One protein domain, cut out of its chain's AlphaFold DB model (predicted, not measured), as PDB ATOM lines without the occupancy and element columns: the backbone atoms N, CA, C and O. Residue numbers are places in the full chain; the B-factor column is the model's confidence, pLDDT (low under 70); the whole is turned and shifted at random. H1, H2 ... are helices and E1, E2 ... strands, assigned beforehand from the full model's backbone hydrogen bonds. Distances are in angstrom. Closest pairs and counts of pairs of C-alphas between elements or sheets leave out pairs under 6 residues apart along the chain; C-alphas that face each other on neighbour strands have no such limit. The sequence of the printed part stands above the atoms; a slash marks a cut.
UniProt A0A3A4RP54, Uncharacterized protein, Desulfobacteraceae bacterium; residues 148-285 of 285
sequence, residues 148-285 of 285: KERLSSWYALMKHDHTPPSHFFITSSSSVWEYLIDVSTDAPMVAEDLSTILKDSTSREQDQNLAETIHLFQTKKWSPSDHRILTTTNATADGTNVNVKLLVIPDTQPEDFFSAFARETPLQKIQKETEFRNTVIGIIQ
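AT A GLANCE: This is residues 148 to 285 of the 285 residues of an uncharacterized protein of Desulfobacteraceae bacterium (UniProt A0A3A4RP54). A small twisted sheet of four strands forms the core, with the long helix H3 over one face and H2 and short H4 over the other; H1 packs on H4, off the sheet. Loops of residues 220 to 243 and 260 to 278 reach to opposite ends of the longest axis. The 138 printed residues include four named helices and four named strands, H1 E1 H2 E2 H3 E3 H4 E4; the mixed sheet runs E1 E4 E3 E2. The class is mixed, helices and strands, with under half of the residues in named elements; the whole is compact, radius of gyration of the C-alphas 15.8 A, spanning 49 by 31 by 29 A.

HOW THE PARTS SIT: E1, residues 168 to 171, and E4, residues 279 to 284, are parallel neighbours; N 171 and O 282, 2.8 A, are within hydrogen-bond range. E3, residues 244 to 249, is antiparallel to E4, with N 247 and O 281 within that range at 2.7 A. E2, residues 189 to 191, is antiparallel to E3, with N 191 and O 246 at 2.8 A. H2, residues 174 to 182, is on the sheet at a height of 9.6 A; its closest C-alphas to E4 are Trp 177 and Ile 283, 6.8 A. E1, H2 and E2 form a split strand-helix-strand unit, two strands of one sheet joined through a helix, with E4 and E3 between them in the sheet; its crossover is right-handed. H3, residues 204 to 219, is on the opposite face, height 11.0 A; its closest C-alphas to E4 are Gln 218 and Thr 279, 6.4 A. H4, residues 254 to 259, on the same face as H2, stands up from the sheet. H1, residues 148 to 159, touches H4, closest C-alphas Tyr 155 and Phe 258, 6.4 A, at a steep tilt of 52 degrees. In H1, H2, H3 and H4 every O i to N i+4 pair is within hydrogen-bond range.

IN THESE COORDINATES: H3 measures 22.4 A, E4 16.8 A, H1 16.4 A and E3 16.3 A. H1 begins at C-alpha 148 (-40.557, -38.793, 21.886); E4 ends at C-alpha 284 (-27.652, -24.654, 26.040).

THE WHOLE: The C-alphas farthest apart, of Asp 238 and Gln 268, are 49.6 A apart. The printed part has no cut; the links E2 to H3, H3 to E3 and H4 to E4 are long. Mean pLDDT of the printed part is 70.4, with residues 162 to 166, 185 to 209, 223 to 242 and 263 to 274 under 70.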
ATOM      1  N   LYS A 148     -40.940 -37.405  22.163       87.00
ATOM      2  CA  LYS A 148     -40.557 -38.793  21.886       87.00
ATOM      3  C   LYS A 148     -40.460 -39.077  20.389       87.00
ATOM      4  O   LYS A 148     -39.486 -39.677  19.944       87.00
ATOM      5  N   GLU A 149     -41.448 -38.665  19.602       85.75
ATOM      6  CA  GLU A 149     -41.482 -38.882  18.154       85.75
ATOM      7  C   GLU A 149     -40.382 -38.097  17.439       85.75
ATOM      8  O   GLU A 149     -39.794 -38.603  16.482       85.75
ATOM      9  N   ARG A 150     -40.071 -36.887  17.920       90.38
ATOM     10  CA  ARG A 150     -38.953 -36.072  17.426       90.38
ATOM     11  C   ARG A 150     -37.616 -36.747  17.694       90.38
ATOM     12  O   ARG A 150     -36.846 -36.917  16.755       90.38
ATOM     13  N   LEU A 151     -37.369 -37.197  18.926       89.19
ATOM     14  CA  LEU A 151     -36.151 -37.935  19.278       89.19
ATOM     15  C   LEU A 151     -36.024 -39.242  18.485       89.19
ATOM     16  O   LEU A 151     -34.955 -39.538  17.962       89.19
ATOM     17  N   SER A 152     -37.123 -39.983  18.334       86.69
ATOM     18  CA  SER A 152     -37.183 -41.218  17.542       86.69
ATOM     19  C   SER A 152     -36.831 -40.971  16.072       86.69
ATOM     20  O   SER A 152     -36.013 -41.682  15.492       86.69
ATOM     21  N   SER A 153     -37.419 -39.926  15.479       87.44
ATOM     22  CA  SER A 153     -37.183 -39.551  14.083       87.44
ATOM     23  C   SER A 153     -35.764 -39.028  13.876       87.44
ATOM     24  O   SER A 153     -35.121 -39.385  12.896       87.44
ATOM     25  N   TRP A 154     -35.242 -38.228  14.808       89.88
ATOM     26  CA  TRP A 154     -33.854 -37.768  14.785       89.88
ATOM     27  C   TRP A 154     -32.866 -38.937  14.881       89.88
ATOM     28  O   TRP A 154     -31.940 -39.020  14.073       89.88
ATOM     29  N   TYR A 155     -33.095 -39.877  15.800       87.25
ATOM     30  CA  TYR A 155     -32.234 -41.046  15.968       87.25
ATOM     31  C   TYR A 155     -32.240 -41.958  14.735       87.25
ATOM     32  O   TYR A 155     -31.183 -42.432  14.320       87.25
ATOM     33  N   ALA A 156     -33.406 -42.156  14.107       84.62
ATOM     34  CA  ALA A 156     -33.509 -42.921  12.865       84.62
ATOM     35  C   ALA A 156     -32.576 -42.368  11.773       84.62
ATOM     36  O   ALA A 156     -31.904 -43.139  11.098       84.62
ATOM     37  N   LEU A 157     -32.469 -41.040  11.662       86.00
ATOM     38  CA  LEU A 157     -31.556 -40.395  10.715       86.00
ATOM     39  C   LEU A 157     -30.093 -40.497  11.140       86.00
ATOM     40  O   LEU A 157     -29.231 -40.733  10.301       86.00
ATOM     41  N   MET A 158     -29.810 -40.333  12.434       84.56
ATOM     42  CA  MET A 158     -28.453 -40.441  12.972       84.56
ATOM     43  C   MET A 158     -27.841 -41.826  12.709       84.56
ATOM     44  O   MET A 158     -26.673 -41.918  12.346       84.56
ATOM     45  N   LYS A 159     -28.631 -42.900  12.837       80.81
ATOM     46  CA  LYS A 159     -28.195 -44.290  12.605       80.81
ATOM     47  C   LYS A 159     -27.668 -44.532  11.185       80.81
ATOM     48  O   LYS A 159     -26.802 -45.382  10.990       80.81
ATOM     49  N   HIS A 160     -28.211 -43.829  10.195       79.25
ATOM     50  CA  HIS A 160     -27.847 -43.992   8.786       79.25
ATOM     51  C   HIS A 160     -26.840 -42.944   8.299       79.25
ATOM     52  O   HIS A 160     -26.444 -42.959   7.135       79.25
ATOM     53  N   ASP A 161     -26.385 -42.058   9.183       78.88
ATOM     54  CA  ASP A 161     -25.340 -41.103   8.860       78.88
ATOM     55  C   ASP A 161     -23.969 -41.798   8.842       78.88
ATOM     56  O   ASP A 161     -23.520 -42.396   9.821       78.88
ATOM     57  N   HIS A 162     -23.292 -41.729   7.699       66.44
ATOM     58  CA  HIS A 162     -21.989 -42.363   7.483       66.44
ATOM     59  C   HIS A 162     -20.816 -41.582   8.086       66.44
ATOM     60  O   HIS A 162     -19.687 -42.080   8.113       66.44
ATOM     61  N   THR A 163     -21.058 -40.362   8.559       68.12
ATOM     62  CA  THR A 163     -20.034 -39.551   9.214       68.12
ATOM     63  C   THR A 163     -19.825 -40.079  10.643       68.12
ATOM     64  O   THR A 163     -20.800 -40.408  11.323       68.12
ATOM     65  N   PRO A 164     -18.584 -40.183  11.157       62.47
ATOM     66  CA  PRO A 164     -18.352 -40.670  12.516       62.47
ATOM     67  C   PRO A 164     -19.173 -39.848  13.523       62.47
ATOM     68  O   PRO A 164     -19.150 -38.614  13.451       62.47
ATOM     69  N   PRO A 165     -19.953 -40.477  14.419       64.06
ATOM     70  CA  PRO A 165     -20.813 -39.740  15.331       64.06
ATOM     71  C   PRO A 165     -19.955 -38.891  16.272       64.06
ATOM     72  O   PRO A 165     -19.009 -39.385  16.891       64.06
ATOM     73  N   SER A 166     -20.283 -37.602  16.401       66.12
ATOM     74  CA  SER A 166     -19.823 -36.855  17.566       66.12
ATOM     75  C   SER A 166     -20.509 -37.493  18.770       66.12
ATOM     76  O   SER A 166     -21.732 -37.501  18.859       66.12
ATOM     77  N   HIS A 167     -19.747 -38.057  19.707       76.69
ATOM     78  CA  HIS A 167     -20.303 -38.700  20.909       76.69
ATOM     79  C   HIS A 167     -20.787 -37.666  21.948       76.69
ATOM     80  O   HIS A 167     -20.924 -37.958  23.136       76.69
ATOM     81  N   PHE A 168     -20.984 -36.426  21.499       84.50
ATOM     82  CA  PHE A 168     -21.483 -35.292  22.251       84.50
ATOM     83  C   PHE A 168     -22.675 -34.710  21.494       84.50
ATOM     84  O   PHE A 168     -22.569 -34.401  20.304       84.50
ATOM     85  N   PHE A 169     -23.799 -34.591  22.191       88.44
ATOM     86  CA  PHE A 169     -25.068 -34.124  21.640       88.44
ATOM     87  C   PHE A 169     -25.498 -32.862  22.364       88.44
ATOM     88  O   PHE A 169     -25.221 -32.718  23.547       88.44
ATOM     89  N   ILE A 170     -26.185 -31.954  21.679       87.88
ATOM     90  CA  ILE A 170     -26.622 -30.688  22.266       87.88
ATOM     91  C   ILE A 170     -28.105 -30.480  21.969       87.88
ATOM     92  O   ILE A 170     -28.542 -30.644  20.831       87.88
ATOM     93  N   THR A 171     -28.863 -30.066  22.979       89.50
ATOM     94  CA  THR A 171     -30.230 -29.556  22.840       89.50
ATOM     95  C   THR A 171     -30.327 -28.126  23.380       89.50
ATOM     96  O   THR A 171     -29.525 -27.698  24.203       89.50
ATOM     97  N   SER A 172     -31.307 -27.362  22.912       88.38
ATOM     98  CA  SER A 172     -31.710 -26.087  23.529       88.38
ATOM     99  C   SER A 172     -33.126 -26.152  24.112       88.38
ATOM    100  O   SER A 172     -33.696 -25.121  24.448       88.38
ATOM    101  N   SER A 173     -33.728 -27.344  24.155       89.56
ATOM    102  CA  SER A 173     -35.079 -27.578  24.666       89.56
ATOM    103  C   SER A 173     -35.010 -28.178  26.068       89.56
ATOM    104  O   SER A 173     -34.470 -29.274  26.252       89.56
ATOM    105  N   SER A 174     -35.590 -27.472  27.041       89.38
ATOM    106  CA  SER A 174     -35.715 -27.934  28.428       89.38
ATOM    107  C   SER A 174     -36.582 -29.188  28.540       89.38
ATOM    108  O   SER A 174     -36.238 -30.098  29.277       89.38
ATOM    109  N   SER A 175     -37.647 -29.296  27.749       90.06
ATOM    110  CA  SER A 175     -38.546 -30.457  27.728       90.06
ATOM    111  C   SER A 175     -37.843 -31.695  27.188       90.06
ATOM    112  O   SER A 175     -38.022 -32.787  27.715       90.06
ATOM    113  N   VAL A 176     -37.014 -31.542  26.146       91.12
ATOM    114  CA  VAL A 176     -36.159 -32.637  25.665       91.12
ATOM    115  C   VAL A 176     -35.185 -33.048  26.762       91.12
ATOM    116  O   VAL A 176     -35.014 -34.235  27.003       91.12
ATOM    117  N   TRP A 177     -34.561 -32.088  27.437       90.06
ATOM    118  CA  TRP A 177     -33.620 -32.360  28.520       90.06
ATOM    119  C   TRP A 177     -34.252 -33.109  29.698       90.06
ATOM    120  O   TRP A 177     -33.728 -34.138  30.114       90.06
ATOM    121  N   GLU A 178     -35.394 -32.633  30.194       89.75
ATOM    122  CA  GLU A 178     -36.171 -33.283  31.254       89.75
ATOM    123  C   GLU A 178     -36.585 -34.694  30.836       89.75
ATOM    124  O   GLU A 178     -36.335 -35.654  31.559       89.75
ATOM    125  N   TYR A 179     -37.094 -34.847  29.611       90.12
ATOM    126  CA  TYR A 179     -37.458 -36.154  29.077       90.12
ATOM    127  C   TYR A 179     -36.262 -37.117  29.013       90.12
ATOM    128  O   TYR A 179     -36.411 -38.296  29.321       90.12
ATOM    129  N   LEU A 180     -35.070 -36.638  28.638       89.88
ATOM    130  CA  LEU A 180     -33.846 -37.448  28.597       89.88
ATOM    131  C   LEU A 180     -33.368 -37.873  29.994       89.88
ATOM    132  O   LEU A 180     -32.841 -38.975  30.135       89.88
ATOM    133  N   ILE A 181     -33.563 -37.030  31.011       87.00
ATOM    134  CA  ILE A 181     -33.308 -37.389  32.412       87.00
ATOM    135  C   ILE A 181     -34.292 -38.475  32.855       87.00
ATOM    136  O   ILE A 181     -33.864 -39.505  33.372       87.00
ATOM    137  N   ASP A 182     -35.586 -38.293  32.592       86.12
ATOM    138  CA  ASP A 182     -36.643 -39.199  33.055       86.12
ATOM    139  C   ASP A 182     -36.526 -40.618  32.482       86.12
ATOM    140  O   ASP A 182     -36.839 -41.602  33.153       86.12
ATOM    141  N   VAL A 183     -36.084 -40.739  31.230       85.00
ATOM    142  CA  VAL A 183     -35.926 -42.035  30.547       85.00
ATOM    143  C   VAL A 183     -34.579 -42.706  30.809       85.00
ATOM    144  O   VAL A 183     -34.398 -43.865  30.432       85.00
ATOM    145  N   SER A 184     -33.626 -42.009  31.430       81.38
ATOM    146  CA  SER A 184     -32.339 -42.603  31.780       81.38
ATOM    147  C   SER A 184     -32.520 -43.613  32.922       81.38
ATOM    148  O   SER A 184     -32.997 -43.294  34.007       81.38
ATOM    149  N   THR A 185     -32.206 -44.880  32.647       65.50
ATOM    150  CA  THR A 185     -32.456 -46.006  33.566       65.50
ATOM    151  C   THR A 185     -31.502 -46.049  34.757       65.50
ATOM    152  O   THR A 185     -31.858 -46.600  35.797       65.50
ATOM    153  N   ASP A 186     -30.315 -45.463  34.608       64.81
ATOM    154  CA  ASP A 186     -29.291 -45.357  35.643       64.81
ATOM    155  C   ASP A 186     -29.147 -43.895  36.056       64.81
ATOM    156  O   ASP A 186     -29.155 -43.029  35.185       64.81
ATOM    157  N   ALA A 187     -29.009 -43.637  37.364       64.50
ATOM    158  CA  ALA A 187     -28.922 -42.299  37.954       64.50
ATOM    159  C   ALA A 187     -27.965 -41.402  37.148       64.50
ATOM    160  O   ALA A 187     -26.741 -41.539  37.280       64.50
ATOM    161  N   PRO A 188     -28.491 -40.508  36.293       68.44
ATOM    162  CA  PRO A 188     -27.644 -39.769  35.386       68.44
ATOM    163  C   PRO A 188     -26.842 -38.752  36.189       68.44
ATOM    164  O   PRO A 188     -27.320 -38.178  37.172       68.44
ATOM    165  N   MET A 189     -25.599 -38.511  35.784       69.81
ATOM    166  CA  MET A 189     -24.802 -37.467  36.410       69.81
ATOM    167  C   MET A 189     -25.071 -36.147  35.694       69.81
ATOM    168  O   MET A 189     -24.808 -36.020  34.499       69.81
ATOM    169  N   VAL A 190     -25.567 -35.162  36.440       64.69
ATOM    170  CA  VAL A 190     -25.729 -33.792  35.953       64.69
ATOM    171  C   VAL A 190     -24.531 -32.974  36.420       64.69
ATOM    172  O   VAL A 190     -24.315 -32.796  37.619       64.69
ATOM    173  N   ALA A 191     -23.729 -32.503  35.472       64.88
ATOM    174  CA  ALA A 191     -22.678 -31.527  35.717       64.88
ATOM    175  C   ALA A 191     -23.193 -30.146  35.303       64.88
ATOM    176  O   ALA A 191     -23.600 -29.931  34.159       64.88
ATOM    177  N   GLU A 192     -23.220 -29.221  36.256       59.19
ATOM    178  CA  GLU A 192     -23.738 -27.878  36.032       59.19
ATOM    179  C   GLU A 192     -22.627 -26.951  35.538       59.19
ATOM    180  O   GLU A 192     -21.592 -26.824  36.183       59.19
ATOM    181  N   ASP A 193     -22.912 -26.270  34.424       60.59
ATOM    182  CA  ASP A 193     -22.221 -25.077  33.936       60.59
ATOM    183  C   ASP A 193     -20.817 -25.308  33.323       60.59
ATOM    184  O   ASP A 193     -19.849 -25.575  34.018       60.59
ATOM    185  N   LEU A 194     -20.673 -25.153  32.000       61.12
ATOM    186  CA  LEU A 194     -19.385 -25.019  31.286       61.12
ATOM    187  C   LEU A 194     -19.138 -23.583  30.783       61.12
ATOM    188  O   LEU A 194     -18.266 -23.358  29.939       61.12
ATOM    189  N   SER A 195     -19.917 -22.601  31.245       53.09
ATOM    190  CA  SER A 195     -19.956 -21.248  30.673       53.09
ATOM    191  C   SER A 195     -18.613 -20.522  30.708       53.09
ATOM    192  O   SER A 195     -18.384 -19.634  29.893       53.09
ATOM    193  N   THR A 196     -17.694 -20.899  31.597       49.72
ATOM    194  CA  THR A 196     -16.323 -20.371  31.637       49.72
ATOM    195  C   THR A 196     -15.508 -20.666  30.386       49.72
ATOM    196  O   THR A 196     -14.571 -19.927  30.101       49.72
ATOM    197  N   ILE A 197     -15.844 -21.722  29.647       48.94
ATOM    198  CA  ILE A 197     -15.019 -22.230  28.546       48.94
ATOM    199  C   ILE A 197     -15.420 -21.600  27.199       48.94
ATOM    200  O   ILE A 197     -14.613 -21.538  26.282       48.94
ATOM    201  N   LEU A 198     -16.640 -21.063  27.093       49.97
ATOM    202  CA  LEU A 198     -17.187 -20.482  25.856       49.97
ATOM    203  C   LEU A 198     -17.040 -18.952  25.760       49.97
ATOM    204  O   LEU A 198     -17.495 -18.361  24.782       49.97
ATOM    205  N   LYS A 199     -16.453 -18.293  26.770       50.72
ATOM    206  CA  LYS A 199     -16.437 -16.820  26.882       50.72
ATOM    207  C   LYS A 199     -15.349 -16.110  26.085       50.72
ATOM    208  O   LYS A 199     -15.414 -14.893  25.983       50.72
ATOM    209  N   ASP A 200     -14.382 -16.819  25.509       46.97
ATOM    210  CA  ASP A 200     -13.269 -16.159  24.823       46.97
ATOM    211  C   ASP A 200     -12.756 -17.006  23.649       46.97
ATOM    212  O   ASP A 200     -11.727 -17.675  23.712       46.97
ATOM    213  N   SER A 201     -13.491 -16.996  22.534       47.72
ATOM    214  CA  SER A 201     -13.207 -17.788  21.321       47.72
ATOM    215  C   SER A 201     -11.945 -17.347  20.552       47.72
ATOM    216  O   SER A 201     -11.875 -17.462  19.328       47.72
ATOM    217  N   THR A 202     -10.948 -16.784  21.237       53.00
ATOM    218  CA  THR A 202      -9.680 -16.332  20.653       53.00
ATOM    219  C   THR A 202      -8.480 -17.198  21.051       53.00
ATOM    220  O   THR A 202      -7.429 -17.092  20.413       53.00
ATOM    221  N   SER A 203      -8.616 -18.105  22.029       56.38
ATOM    222  CA  SER A 203      -7.525 -18.983  22.472       56.38
ATOM    223  C   SER A 203      -7.728 -20.446  22.064       56.38
ATOM    224  O   SER A 203      -8.590 -21.140  22.597       56.38
ATOM    225  N   ARG A 204      -6.840 -20.964  21.198       56.78
ATOM    226  CA  ARG A 204      -6.752 -22.401  20.849       56.78
ATOM    227  C   ARG A 204      -6.597 -23.324  22.066       56.78
ATOM    228  O   ARG A 204      -6.935 -24.499  21.976       56.78
ATOM    229  N   GLU A 205      -6.073 -22.818  23.181       57.75
ATOM    230  CA  GLU A 205      -5.872 -23.606  24.403       57.75
ATOM    231  C   GLU A 205      -7.196 -23.906  25.127       57.75
ATOM    232  O   GLU A 205      -7.309 -24.929  25.800       57.75
ATOM    233  N   GLN A 206      -8.219 -23.055  24.977       58.00
ATOM    234  CA  GLN A 206      -9.521 -23.239  25.631       58.00
ATOM    235  C   GLN A 206     -10.418 -24.224  24.875       58.00
ATOM    236  O   GLN A 206     -11.022 -25.090  25.509       58.00
ATOM    237  N   ASP A 207     -10.422 -24.172  23.539       61.22
ATOM    238  CA  ASP A 207     -11.101 -25.167  22.693       61.22
ATOM    239  C   ASP A 207     -10.565 -26.577  22.967       61.22
ATOM    240  O   ASP A 207     -11.319 -27.548  23.067       61.22
ATOM    241  N   GLN A 208      -9.245 -26.680  23.147       63.22
ATOM    242  CA  GLN A 208      -8.585 -27.935  23.468       63.22
ATOM    243  C   GLN A 208      -8.968 -28.436  24.869       63.22
ATOM    244  O   GLN A 208      -9.270 -29.614  25.027       63.22
ATOM    245  N   ASN A 209      -9.069 -27.548  25.861       67.19
ATOM    246  CA  ASN A 209      -9.507 -27.905  27.213       67.19
ATOM    247  C   ASN A 209     -10.984 -28.354  27.258       67.19
ATOM    248  O   ASN A 209     -11.323 -29.309  27.960       67.19
ATOM    249  N   LEU A 210     -11.871 -27.723  26.475       70.56
ATOM    250  CA  LEU A 210     -13.265 -28.167  26.344       70.56
ATOM    251  C   LEU A 210     -13.343 -29.567  25.737       70.56
ATOM    252  O   LEU A 210     -14.035 -30.436  26.267       70.56
ATOM    253  N   ALA A 211     -12.627 -29.782  24.632       74.00
ATOM    254  CA  ALA A 211     -12.591 -31.061  23.941       74.00
ATOM    255  C   ALA A 211     -12.011 -32.166  24.834       74.00
ATOM    256  O   ALA A 211     -12.583 -33.252  24.900       74.00
ATOM    257  N   GLU A 212     -10.936 -31.882  25.574       76.38
ATOM    258  CA  GLU A 212     -10.339 -32.800  26.551       76.38
ATOM    259  C   GLU A 212     -11.297 -33.099  27.711       76.38
ATOM    260  O   GLU A 212     -11.432 -34.249  28.125       76.38
ATOM    261  N   THR A 213     -12.024 -32.091  28.199       77.62
ATOM    262  CA  THR A 213     -13.030 -32.260  29.254       77.62
ATOM    263  C   THR A 213     -14.195 -33.132  28.776       77.62
ATOM    264  O   THR A 213     -14.583 -34.079  29.462       77.62
ATOM    265  N   ILE A 214     -14.735 -32.870  27.581       79.50
ATOM    266  CA  ILE A 214     -15.801 -33.681  26.970       79.50
ATOM    267  C   ILE A 214     -15.309 -35.112  26.716       79.50
ATOM    268  O   ILE A 214     -16.005 -36.068  27.057       79.50
ATOM    269  N   HIS A 215     -14.097 -35.276  26.183       82.75
ATOM    270  CA  HIS A 215     -13.484 -36.587  25.956       82.75
ATOM    271  C   HIS A 215     -13.306 -37.364  27.267       82.75
ATOM    272  O   HIS A 215     -13.642 -38.549  27.337       82.75
ATOM    273  N   LEU A 216     -12.896 -36.693  28.349       83.19
ATOM    274  CA  LEU A 216     -12.827 -37.286  29.684       83.19
ATOM    275  C   LEU A 216     -14.202 -37.787  30.146       83.19
ATOM    276  O   LEU A 216     -14.303 -38.906  30.652       83.19
ATOM    277  N   PHE A 217     -15.268 -37.005  29.950       83.12
ATOM    278  CA  PHE A 217     -16.628 -37.448  30.274       83.12
ATOM    279  C   PHE A 217     -17.061 -38.669  29.469       83.12
ATOM    280  O   PHE A 217     -17.739 -39.533  30.020       83.12
ATOM    281  N   GLN A 218     -16.650 -38.779  28.207       84.31
ATOM    282  CA  GLN A 218     -17.028 -39.895  27.341       84.31
ATOM    283  C   GLN A 218     -16.239 -41.185  27.624       84.31
ATOM    284  O   GLN A 218     -16.765 -42.273  27.392       84.31
ATOM    285  N   THR A 219     -15.001 -41.095  28.120       84.88
ATOM    286  CA  THR A 219     -14.084 -42.250  28.250       84.88
ATOM    287  C   THR A 219     -13.890 -42.747  29.684       84.88
ATOM    288  O   THR A 219     -13.656 -43.940  29.906       84.88
ATOM    289  N   LYS A 220     -13.998 -41.863  30.685       82.69
ATOM    290  CA  LYS A 220     -13.794 -42.212  32.096       82.69
ATOM    291  C   LYS A 220     -14.888 -43.161  32.593       82.69
ATOM    292  O   LYS A 220     -16.064 -42.982  32.301       82.69
ATOM    293  N   LYS A 221     -14.517 -44.150  33.411       81.81
ATOM    294  CA  LYS A 221     -15.494 -44.955  34.158       81.81
ATOM    295  C   LYS A 221     -16.036 -44.133  35.329       81.81
ATOM    296  O   LYS A 221     -15.263 -43.793  36.227       81.81
ATOM    297  N   TRP A 222     -17.329 -43.836  35.316       76.06
ATOM    298  CA  TRP A 222     -17.999 -43.091  36.380       76.06
ATOM    299  C   TRP A 222     -18.606 -44.049  37.408       76.06
ATOM    300  O   TRP A 222     -19.197 -45.069  37.064       76.06
ATOM    301  N   SER A 223     -18.423 -43.748  38.689       68.00
ATOM    302  CA  SER A 223     -19.101 -44.411  39.802       68.00
ATOM    303  C   SER A 223     -20.366 -43.629  40.176       68.00
ATOM    304  O   SER A 223     -20.348 -42.404  40.097       68.00
ATOM    305  N   PRO A 224     -21.416 -44.272  40.720       63.38
ATOM    306  CA  PRO A 224     -22.517 -43.561  41.385       63.38
ATOM    307  C   PRO A 224     -22.040 -42.626  42.513       63.38
ATOM    308  O   PRO A 224     -22.715 -41.689  42.907       63.38
ATOM    309  N   SER A 225     -20.837 -42.844  43.047       60.28
ATOM    310  CA  SER A 225     -20.221 -41.959  44.048       60.28
ATOM    311  C   SER A 225     -19.660 -40.663  43.445       60.28
ATOM    312  O   SER A 225     -19.374 -39.716  44.176       60.28
ATOM    313  N   ASP A 226     -19.487 -40.621  42.120       62.97
ATOM    314  CA  ASP A 226     -18.934 -39.489  41.380       62.97
ATOM    315  C   ASP A 226     -19.986 -38.411  41.071       62.97
ATOM    316  O   ASP A 226     -19.654 -37.448  40.388       62.97
ATOM    317  N   HIS A 227     -21.204 -38.493  41.639       52.44
ATOM    318  CA  HIS A 227     -22.263 -37.461  41.599       52.44
ATOM    319  C   HIS A 227     -21.849 -36.077  42.148       52.44
ATOM    320  O   HIS A 227     -22.691 -35.219  42.413       52.44
ATOM    321  N   ARG A 228     -20.553 -35.822  42.347       47.91
ATOM    322  CA  ARG A 228     -20.040 -34.491  42.628       47.91
ATOM    323  C   ARG A 228     -20.296 -33.607  41.418       47.91
ATOM    324  O   ARG A 228     -19.564 -33.662  40.436       47.91
ATOM    325  N   ILE A 229     -21.328 -32.778  41.572       45.66
ATOM    326  CA  ILE A 229     -21.527 -31.483  40.924       45.66
ATOM    327  C   ILE A 229     -20.146 -30.936  40.567       45.66
ATOM    328  O   ILE A 229     -19.378 -30.551  41.454       45.66
ATOM    329  N   LEU A 230     -19.798 -30.964  39.283       45.28
ATOM    330  CA  LEU A 230     -18.643 -30.230  38.795       45.28
ATOM    331  C   LEU A 230     -19.039 -28.767  38.869       45.28
ATOM    332  O   LEU A 230     -19.607 -28.223  37.939       45.28
ATOM    333  N   THR A 231     -18.849 -28.173  40.041       36.34
ATOM    334  CA  THR A 231     -19.110 -26.759  40.261       36.34
ATOM    335  C   THR A 231     -18.030 -26.014  39.497       36.34
ATOM    336  O   THR A 231     -16.870 -25.998  39.920       36.34
ATOM    337  N   THR A 232     -18.363 -25.455  38.338       38.34
ATOM    338  CA  THR A 232     -17.431 -24.565  37.658       38.34
ATOM    339  C   THR A 232     -17.344 -23.238  38.391       38.34
ATOM    340  O   THR A 232     -18.275 -22.734  39.020       38.34
ATOM    341  N   THR A 233     -16.135 -22.696  38.377       33.62
ATOM    342  CA  THR A 233     -15.819 -21.386  38.924       33.62
ATOM    343  C   THR A 233     -16.407 -20.303  38.032       33.62
ATOM    344  O   THR A 233     -16.155 -20.293  36.830       33.62
ATOM    345  N   ASN A 234     -17.122 -19.354  38.633       31.27
ATOM    346  CA  ASN A 234     -17.620 -18.162  37.957       31.27
ATOM    347  C   ASN A 234     -16.456 -17.346  37.368       31.27
ATOM    348  O   ASN A 234     -15.641 -16.812  38.119       31.27
ATOM    349  N   ALA A 235     -16.417 -17.180  36.046       36.81
ATOM    350  CA  ALA A 235     -15.709 -16.063  35.425       36.81
ATOM    351  C   ALA A 235     -16.725 -15.192  34.692       36.81
ATOM    352  O   ALA A 235     -17.458 -15.667  33.829       36.81
ATOM    353  N   THR A 236     -16.796 -13.919  35.051       43.16
ATOM    354  CA  THR A 236     -17.594 -12.900  34.368       43.16
ATOM    355  C   THR A 236     -16.687 -12.060  33.485       43.16
ATOM    356  O   THR A 236     -15.802 -11.390  34.013       43.16
ATOM    357  N   ALA A 237     -16.950 -12.042  32.179       37.41
ATOM    358  CA  ALA A 237     -16.575 -10.953  31.283       37.41
ATOM    359  C   ALA A 237     -17.493 -10.970  30.041       37.41
ATOM    360  O   ALA A 237     -17.769 -12.034  29.502       37.41
ATOM    361  N   ASP A 238     -17.987  -9.789  29.656       37.69
ATOM    362  CA  ASP A 238     -18.554  -9.435  28.341       37.69
ATOM    363  C   ASP A 238     -19.817 -10.137  27.797       37.69
ATOM    364  O   ASP A 238     -19.897 -10.580  26.656       37.69
ATOM    365  N   GLY A 239     -20.907 -10.061  28.568       45.25
ATOM    366  CA  GLY A 239     -22.230  -9.730  28.003       45.25
ATOM    367  C   GLY A 239     -23.012 -10.801  27.226       45.25
ATOM    368  O   GLY A 239     -24.210 -10.614  27.026       45.25
ATOM    369  N   THR A 240     -22.419 -11.939  26.862       51.38
ATOM    370  CA  THR A 240     -23.143 -13.090  26.283       51.38
ATOM    371  C   THR A 240     -22.615 -14.389  26.876       51.38
ATOM    372  O   THR A 240     -21.794 -15.087  26.290       51.38
ATOM    373  N   ASN A 241     -23.070 -14.710  28.086       57.59
ATOM    374  CA  ASN A 241     -22.755 -15.985  28.721       57.59
ATOM    375  C   ASN A 241     -23.665 -17.062  28.127       57.59
ATOM    376  O   ASN A 241     -24.868 -17.028  28.366       57.59
ATOM    377  N   VAL A 242     -23.099 -18.014  27.388       63.34
ATOM    378  CA  VAL A 242     -23.803 -19.249  27.025       63.34
ATOM    379  C   VAL A 242     -23.613 -20.234  28.174       63.34
ATOM    380  O   VAL A 242     -22.475 -20.602  28.476       63.34
ATOM    381  N   ASN A 243     -24.695 -20.638  28.845       73.25
ATOM    382  CA  ASN A 243     -24.616 -21.666  29.881       73.25
ATOM    383  C   ASN A 243     -24.827 -23.035  29.236       73.25
ATOM    384  O   ASN A 243     -25.811 -23.244  28.528       73.25
ATOM    385  N   VAL A 244     -23.896 -23.962  29.468       76.75
ATOM    386  CA  VAL A 244     -24.055 -25.358  29.053       76.75
ATOM    387  C   VAL A 244     -24.081 -26.241  30.284       76.75
ATOM    388  O   VAL A 244     -23.103 -26.285  31.026       76.75
ATOM    389  N   LYS A 245     -25.174 -26.981  30.477       83.31
ATOM    390  CA  LYS A 245     -25.243 -28.063  31.470       83.31
ATOM    391  C   LYS A 245     -25.023 -29.394  30.773       83.31
ATOM    392  O   LYS A 245     -25.499 -29.571  29.655       83.31
ATOM    393  N   LEU A 246     -24.326 -30.319  31.422       85.69
ATOM    394  CA  LEU A 246     -24.015 -31.638  30.881       85.69
ATOM    395  C   LEU A 246     -24.753 -32.748  31.630       85.69
ATOM    396  O   LEU A 246     -24.809 -32.766  32.855       85.69
ATOM    397  N   LEU A 247     -25.275 -33.693  30.860       86.25
ATOM    398  CA  LEU A 247     -25.885 -34.937  31.287       86.25
ATOM    399  C   LEU A 247     -24.967 -36.062  30.829       86.25
ATOM    400  O   LEU A 247     -24.706 -36.207  29.632       86.25
ATOM    401  N   VAL A 248     -24.470 -36.846  31.779       86.75
ATOM    402  CA  VAL A 248     -23.629 -38.011  31.509       86.75
ATOM    403  C   VAL A 248     -24.399 -39.264  31.888       86.75
ATOM    404  O   VAL A 248     -24.792 -39.436  33.045       86.75
ATOM    405  N   ILE A 249     -24.579 -40.142  30.906       86.38
ATOM    406  CA  ILE A 249     -25.223 -41.444  31.063       86.38
ATOM    407  C   ILE A 249     -24.107 -42.493  31.094       86.38
ATOM    408  O   ILE A 249     -23.483 -42.746  30.053       86.38
ATOM    409  N   PRO A 250     -23.781 -43.029  32.283       85.31
ATOM    410  CA  PRO A 250     -22.616 -43.882  32.463       85.31
ATOM    411  C   PRO A 250     -22.786 -45.233  31.763       85.31
ATOM    412  O   PRO A 250     -23.897 -45.752  31.659       85.31
ATOM    413  N   ASP A 251     -21.670 -45.795  31.289       84.69
ATOM    414  CA  ASP A 251     -21.567 -47.150  30.717       84.69
ATOM    415  C   ASP A 251     -22.602 -47.465  29.607       84.69
ATOM    416  O   ASP A 251     -22.902 -48.627  29.322       84.69
ATOM    417  N   THR A 252     -23.131 -46.425  28.955       84.69
ATOM    418  CA  THR A 252     -24.127 -46.517  27.887       84.69
ATOM    419  C   THR A 252     -23.640 -45.747  26.668       84.69
ATOM    420  O   THR A 252     -23.398 -44.540  26.742       84.69
ATOM    421  N   GLN A 253     -23.514 -46.428  25.529       84.38
ATOM    422  CA  GLN A 253     -23.159 -45.785  24.264       84.38
ATOM    423  C   GLN A 253     -24.344 -45.009  23.677       84.38
ATOM    424  O   GLN A 253     -25.489 -45.402  23.909       84.38
ATOM    425  N   PRO A 254     -24.101 -43.967  22.857       84.31
ATOM    426  CA  PRO A 254     -25.182 -43.195  22.253       84.31
ATOM    427  C   PRO A 254     -26.165 -44.053  21.454       84.31
ATOM    428  O   PRO A 254     -27.371 -43.866  21.576       84.31
ATOM    429  N   GLU A 255     -25.670 -45.023  20.681       83.75
ATOM    430  CA  GLU A 255     -26.517 -45.946  19.915       83.75
ATOM    431  C   GLU A 255     -27.429 -46.766  20.836       83.75
ATOM    432  O   GLU A 255     -28.637 -46.823  20.617       83.75
ATOM    433  N   ASP A 256     -26.878 -47.336  21.911       84.12
ATOM    434  CA  ASP A 256     -27.651 -48.099  22.894       84.12
ATOM    435  C   ASP A 256     -28.704 -47.210  23.572       84.12
ATOM    436  O   ASP A 256     -29.881 -47.576  23.617       84.12
ATOM    437  N   PHE A 257     -28.308 -46.023  24.039       86.50
ATOM    438  CA  PHE A 257     -29.201 -45.089  24.720       86.50
ATOM    439  C   PHE A 257     -30.345 -44.629  23.811       86.50
ATOM    440  O   PHE A 257     -31.519 -44.751  24.166       86.50
ATOM    441  N   PHE A 258     -30.025 -44.132  22.613       86.50
ATOM    442  CA  PHE A 258     -31.036 -43.583  21.720       86.50
ATOM    443  C   PHE A 258     -31.859 -44.662  20.996       86.50
ATOM    444  O   PHE A 258     -32.992 -44.388  20.586       86.50
ATOM    445  N   SER A 259     -31.373 -45.908  20.913       83.31
ATOM    446  CA  SER A 259     -32.164 -47.036  20.394       83.31
ATOM    447  C   SER A 259     -33.451 -47.280  21.177       83.31
ATOM    448  O   SER A 259     -34.437 -47.715  20.582       83.31
ATOM    449  N   ALA A 260     -33.499 -46.912  22.462       81.81
ATOM    450  CA  ALA A 260     -34.710 -46.992  23.276       81.81
ATOM    451  C   ALA A 260     -35.858 -46.114  22.740       81.81
ATOM    452  O   ALA A 260     -37.029 -46.365  23.036       81.81
ATOM    453  N   PHE A 261     -35.548 -45.092  21.934       81.19
ATOM    454  CA  PHE A 261     -36.552 -44.246  21.289       81.19
ATOM    455  C   PHE A 261     -36.984 -44.776  19.921       81.19
ATOM    456  O   PHE A 261     -38.033 -44.363  19.419       81.19
ATOM    457  N   ALA A 262     -36.221 -45.681  19.305       72.62
ATOM    458  CA  ALA A 262     -36.616 -46.303  18.049       72.62
ATOM    459  C   ALA A 262     -37.811 -47.241  18.274       72.62
ATOM    460  O   ALA A 262     -37.916 -47.935  19.281       72.62
ATOM    461  N   ARG A 263     -38.725 -47.305  17.299       60.47
ATOM    462  CA  ARG A 263     -39.785 -48.335  17.272       60.47
ATOM    463  C   ARG A 263     -39.262 -49.704  16.816       60.47
ATOM    464  O   ARG A 263     -40.043 -50.646  16.698       60.47
ATOM    465  N   GLU A 264     -37.972 -49.795  16.517       52.91
ATOM    466  CA  GLU A 264     -37.308 -50.992  16.019       52.91
ATOM    467  C   GLU A 264     -36.651 -51.766  17.158       52.91
ATOM    468  O   GLU A 264     -36.193 -51.196  18.145       52.91
ATOM    469  N   THR A 265     -36.599 -53.087  17.001       41.91
ATOM    470  CA  THR A 265     -35.879 -53.986  17.905       41.91
ATOM    471  C   THR A 265     -34.419 -53.534  18.013       41.91
ATOM    472  O   THR A 265     -33.814 -53.282  16.966       41.91
ATOM    473  N   PRO A 266     -33.832 -53.450  19.222       44.16
ATOM    474  CA  PRO A 266     -32.429 -53.087  19.381       44.16
ATOM    475  C   PRO A 266     -31.561 -53.970  18.482       44.16
ATOM    476  O   PRO A 266     -31.723 -55.196  18.451       44.16
ATOM    477  N   LEU A 267     -30.672 -53.335  17.712       44.19
ATOM    478  CA  LEU A 267     -29.677 -54.045  16.918       44.19
ATOM    479  C   LEU A 267     -28.907 -54.990  17.845       44.19
ATOM    480  O   LEU A 267     -28.610 -54.649  18.991       44.19
ATOM    481  N   GLN A 268     -28.600 -56.196  17.356       42.41
ATOM    482  CA  GLN A 268     -27.674 -57.086  18.054       42.41
ATOM    483  C   GLN A 268     -26.436 -56.273  18.425       42.41
ATOM    484  O   GLN A 268     -25.832 -55.683  17.533       42.41
ATOM    485  N   LYS A 269     -26.094 -56.235  19.721       46.09
ATOM    486  CA  LYS A 269     -24.886 -55.584  20.236       46.09
ATOM    487  C   LYS A 269     -23.680 -56.104  19.464       46.09
ATOM    488  O   LYS A 269     -23.119 -57.146  19.801       46.09
ATOM    489  N   ILE A 270     -23.283 -55.392  18.418       44.78
ATOM    490  CA  ILE A 270     -21.981 -55.589  17.812       44.78
ATOM    491  C   ILE A 270     -21.043 -54.954  18.825       44.78
ATOM    492  O   ILE A 270     -20.980 -53.734  18.928       44.78
ATOM    493  N   GLN A 271     -20.373 -55.786  19.622       43.34
ATOM    494  CA  GLN A 271     -19.274 -55.349  20.477       43.34
ATOM    495  C   GLN A 271     -18.154 -54.827  19.572       43.34
ATOM    496  O   GLN A 271     -17.214 -55.541  19.237       43.34
ATOM    497  N   LYS A 272     -18.282 -53.582  19.120       53.78
ATOM    498  CA  LYS A 272     -17.130 -52.795  18.718       53.78
ATOM    499  C   LYS A 272     -16.473 -52.339  20.009       53.78
ATOM    500  O   LYS A 272     -17.130 -51.760  20.870       53.78
ATOM    501  N   GLU A 273     -15.185 -52.624  20.148       50.78
ATOM    502  CA  GLU A 273     -14.346 -51.939  21.125       50.78
ATOM    503  C   GLU A 273     -14.334 -50.455  20.745       50.78
ATOM    504  O   GLU A 273     -13.591 -50.028  19.863       50.78
ATOM    505  N   THR A 274     -15.235 -49.676  21.334       64.69
ATOM    506  CA  THR A 274     -15.243 -48.224  21.194       64.69
ATOM    507  C   THR A 274     -14.473 -47.617  22.357       64.69
ATOM    508  O   THR A 274     -14.546 -48.079  23.496       64.69
ATOM    509  N   GLU A 275     -13.737 -46.549  22.070       72.69
ATOM    510  CA  GLU A 275     -13.049 -45.745  23.084       72.69
ATOM    511  C   GLU A 275     -14.046 -45.092  24.060       72.69
ATOM    512  O   GLU A 275     -13.766 -44.932  25.249       72.69
ATOM    513  N   PHE A 276     -15.244 -44.777  23.564       77.56
ATOM    514  CA  PHE A 276     -16.306 -44.114  24.308       77.56
ATOM    515  C   PHE A 276     -17.172 -45.114  25.076       77.56
ATOM    516  O   PHE A 276     -17.659 -46.100  24.514       77.56
ATOM    517  N   ARG A 277     -17.362 -44.831  26.365       81.62
ATOM    518  CA  ARG A 277     -18.131 -45.643  27.317       81.62
ATOM    519  C   ARG A 277     -19.437 -44.989  27.737       81.62
ATOM    520  O   ARG A 277     -20.365 -45.703  28.084       81.62
ATOM    521  N   ASN A 278     -19.494 -43.660  27.717       85.69
ATOM    522  CA  ASN A 278     -20.624 -42.896  28.232       85.69
ATOM    523  C   ASN A 278     -21.253 -42.044  27.132       85.69
ATOM    524  O   ASN A 278     -20.562 -41.565  26.229       85.69
ATOM    525  N   THR A 279     -22.552 -41.789  27.260       87.62
ATOM    526  CA  THR A 279     -23.269 -40.823  26.423       87.62
ATOM    527  C   THR A 279     -23.260 -39.473  27.122       87.62
ATOM    528  O   THR A 279     -23.640 -39.383  28.288       87.62
ATOM    529  N   VAL A 280     -22.819 -38.427  26.419       88.50
ATOM    530  CA  VAL A 280     -22.758 -37.060  26.953       88.50
ATOM    531  C   VAL A 280     -23.687 -36.160  26.150       88.50
ATOM    532  O   VAL A 280     -23.563 -36.055  24.927       88.50
ATOM    533  N   ILE A 281     -24.614 -35.503  26.840       89.69
ATOM    534  CA  ILE A 281     -25.609 -34.605  26.251       89.69
ATOM    535  C   ILE A 281     -25.510 -33.250  26.951       89.69
ATOM    536  O   ILE A 281     -25.454 -33.192  28.171       89.69
ATOM    537  N   GLY A 282     -25.473 -32.159  26.198       88.06
ATOM    538  CA  GLY A 282     -25.491 -30.793  26.701       88.06
ATOM    539  C   GLY A 282     -26.844 -30.116  26.483       88.06
ATOM    540  O   GLY A 282     -27.478 -30.330  25.450       88.06
ATOM    541  N   ILE A 283     -27.267 -29.259  27.411       85.81
ATOM    542  CA  ILE A 283     -28.310 -28.254  27.165       85.81
ATOM    543  C   ILE A 283     -27.694 -26.861  27.158       85.81
ATOM    544  O   ILE A 283     -26.970 -26.511  28.086       85.81
ATOM    545  N   ILE A 284     -27.993 -26.078  26.119       82.12
ATOM    546  CA  ILE A 284     -27.652 -24.654  26.040       82.12
ATOM    547  C   ILE A 284     -28.824 -23.824  26.579       82.12
ATOM    548  O   ILE A 284     -29.942 -23.971  26.079       82.12
ATOM    549  N   GLN A 285     -28.549 -22.952  27.555       72.38
ATOM    550  CA  GLN A 285     -29.490 -22.001  28.163       72.38
ATOM    551  C   GLN A 285     -29.004 -20.557  28.005       72.38
ATOM    552  O   GLN A 285     -27.773 -20.327  28.111       72.38
TER     553      GLN A 285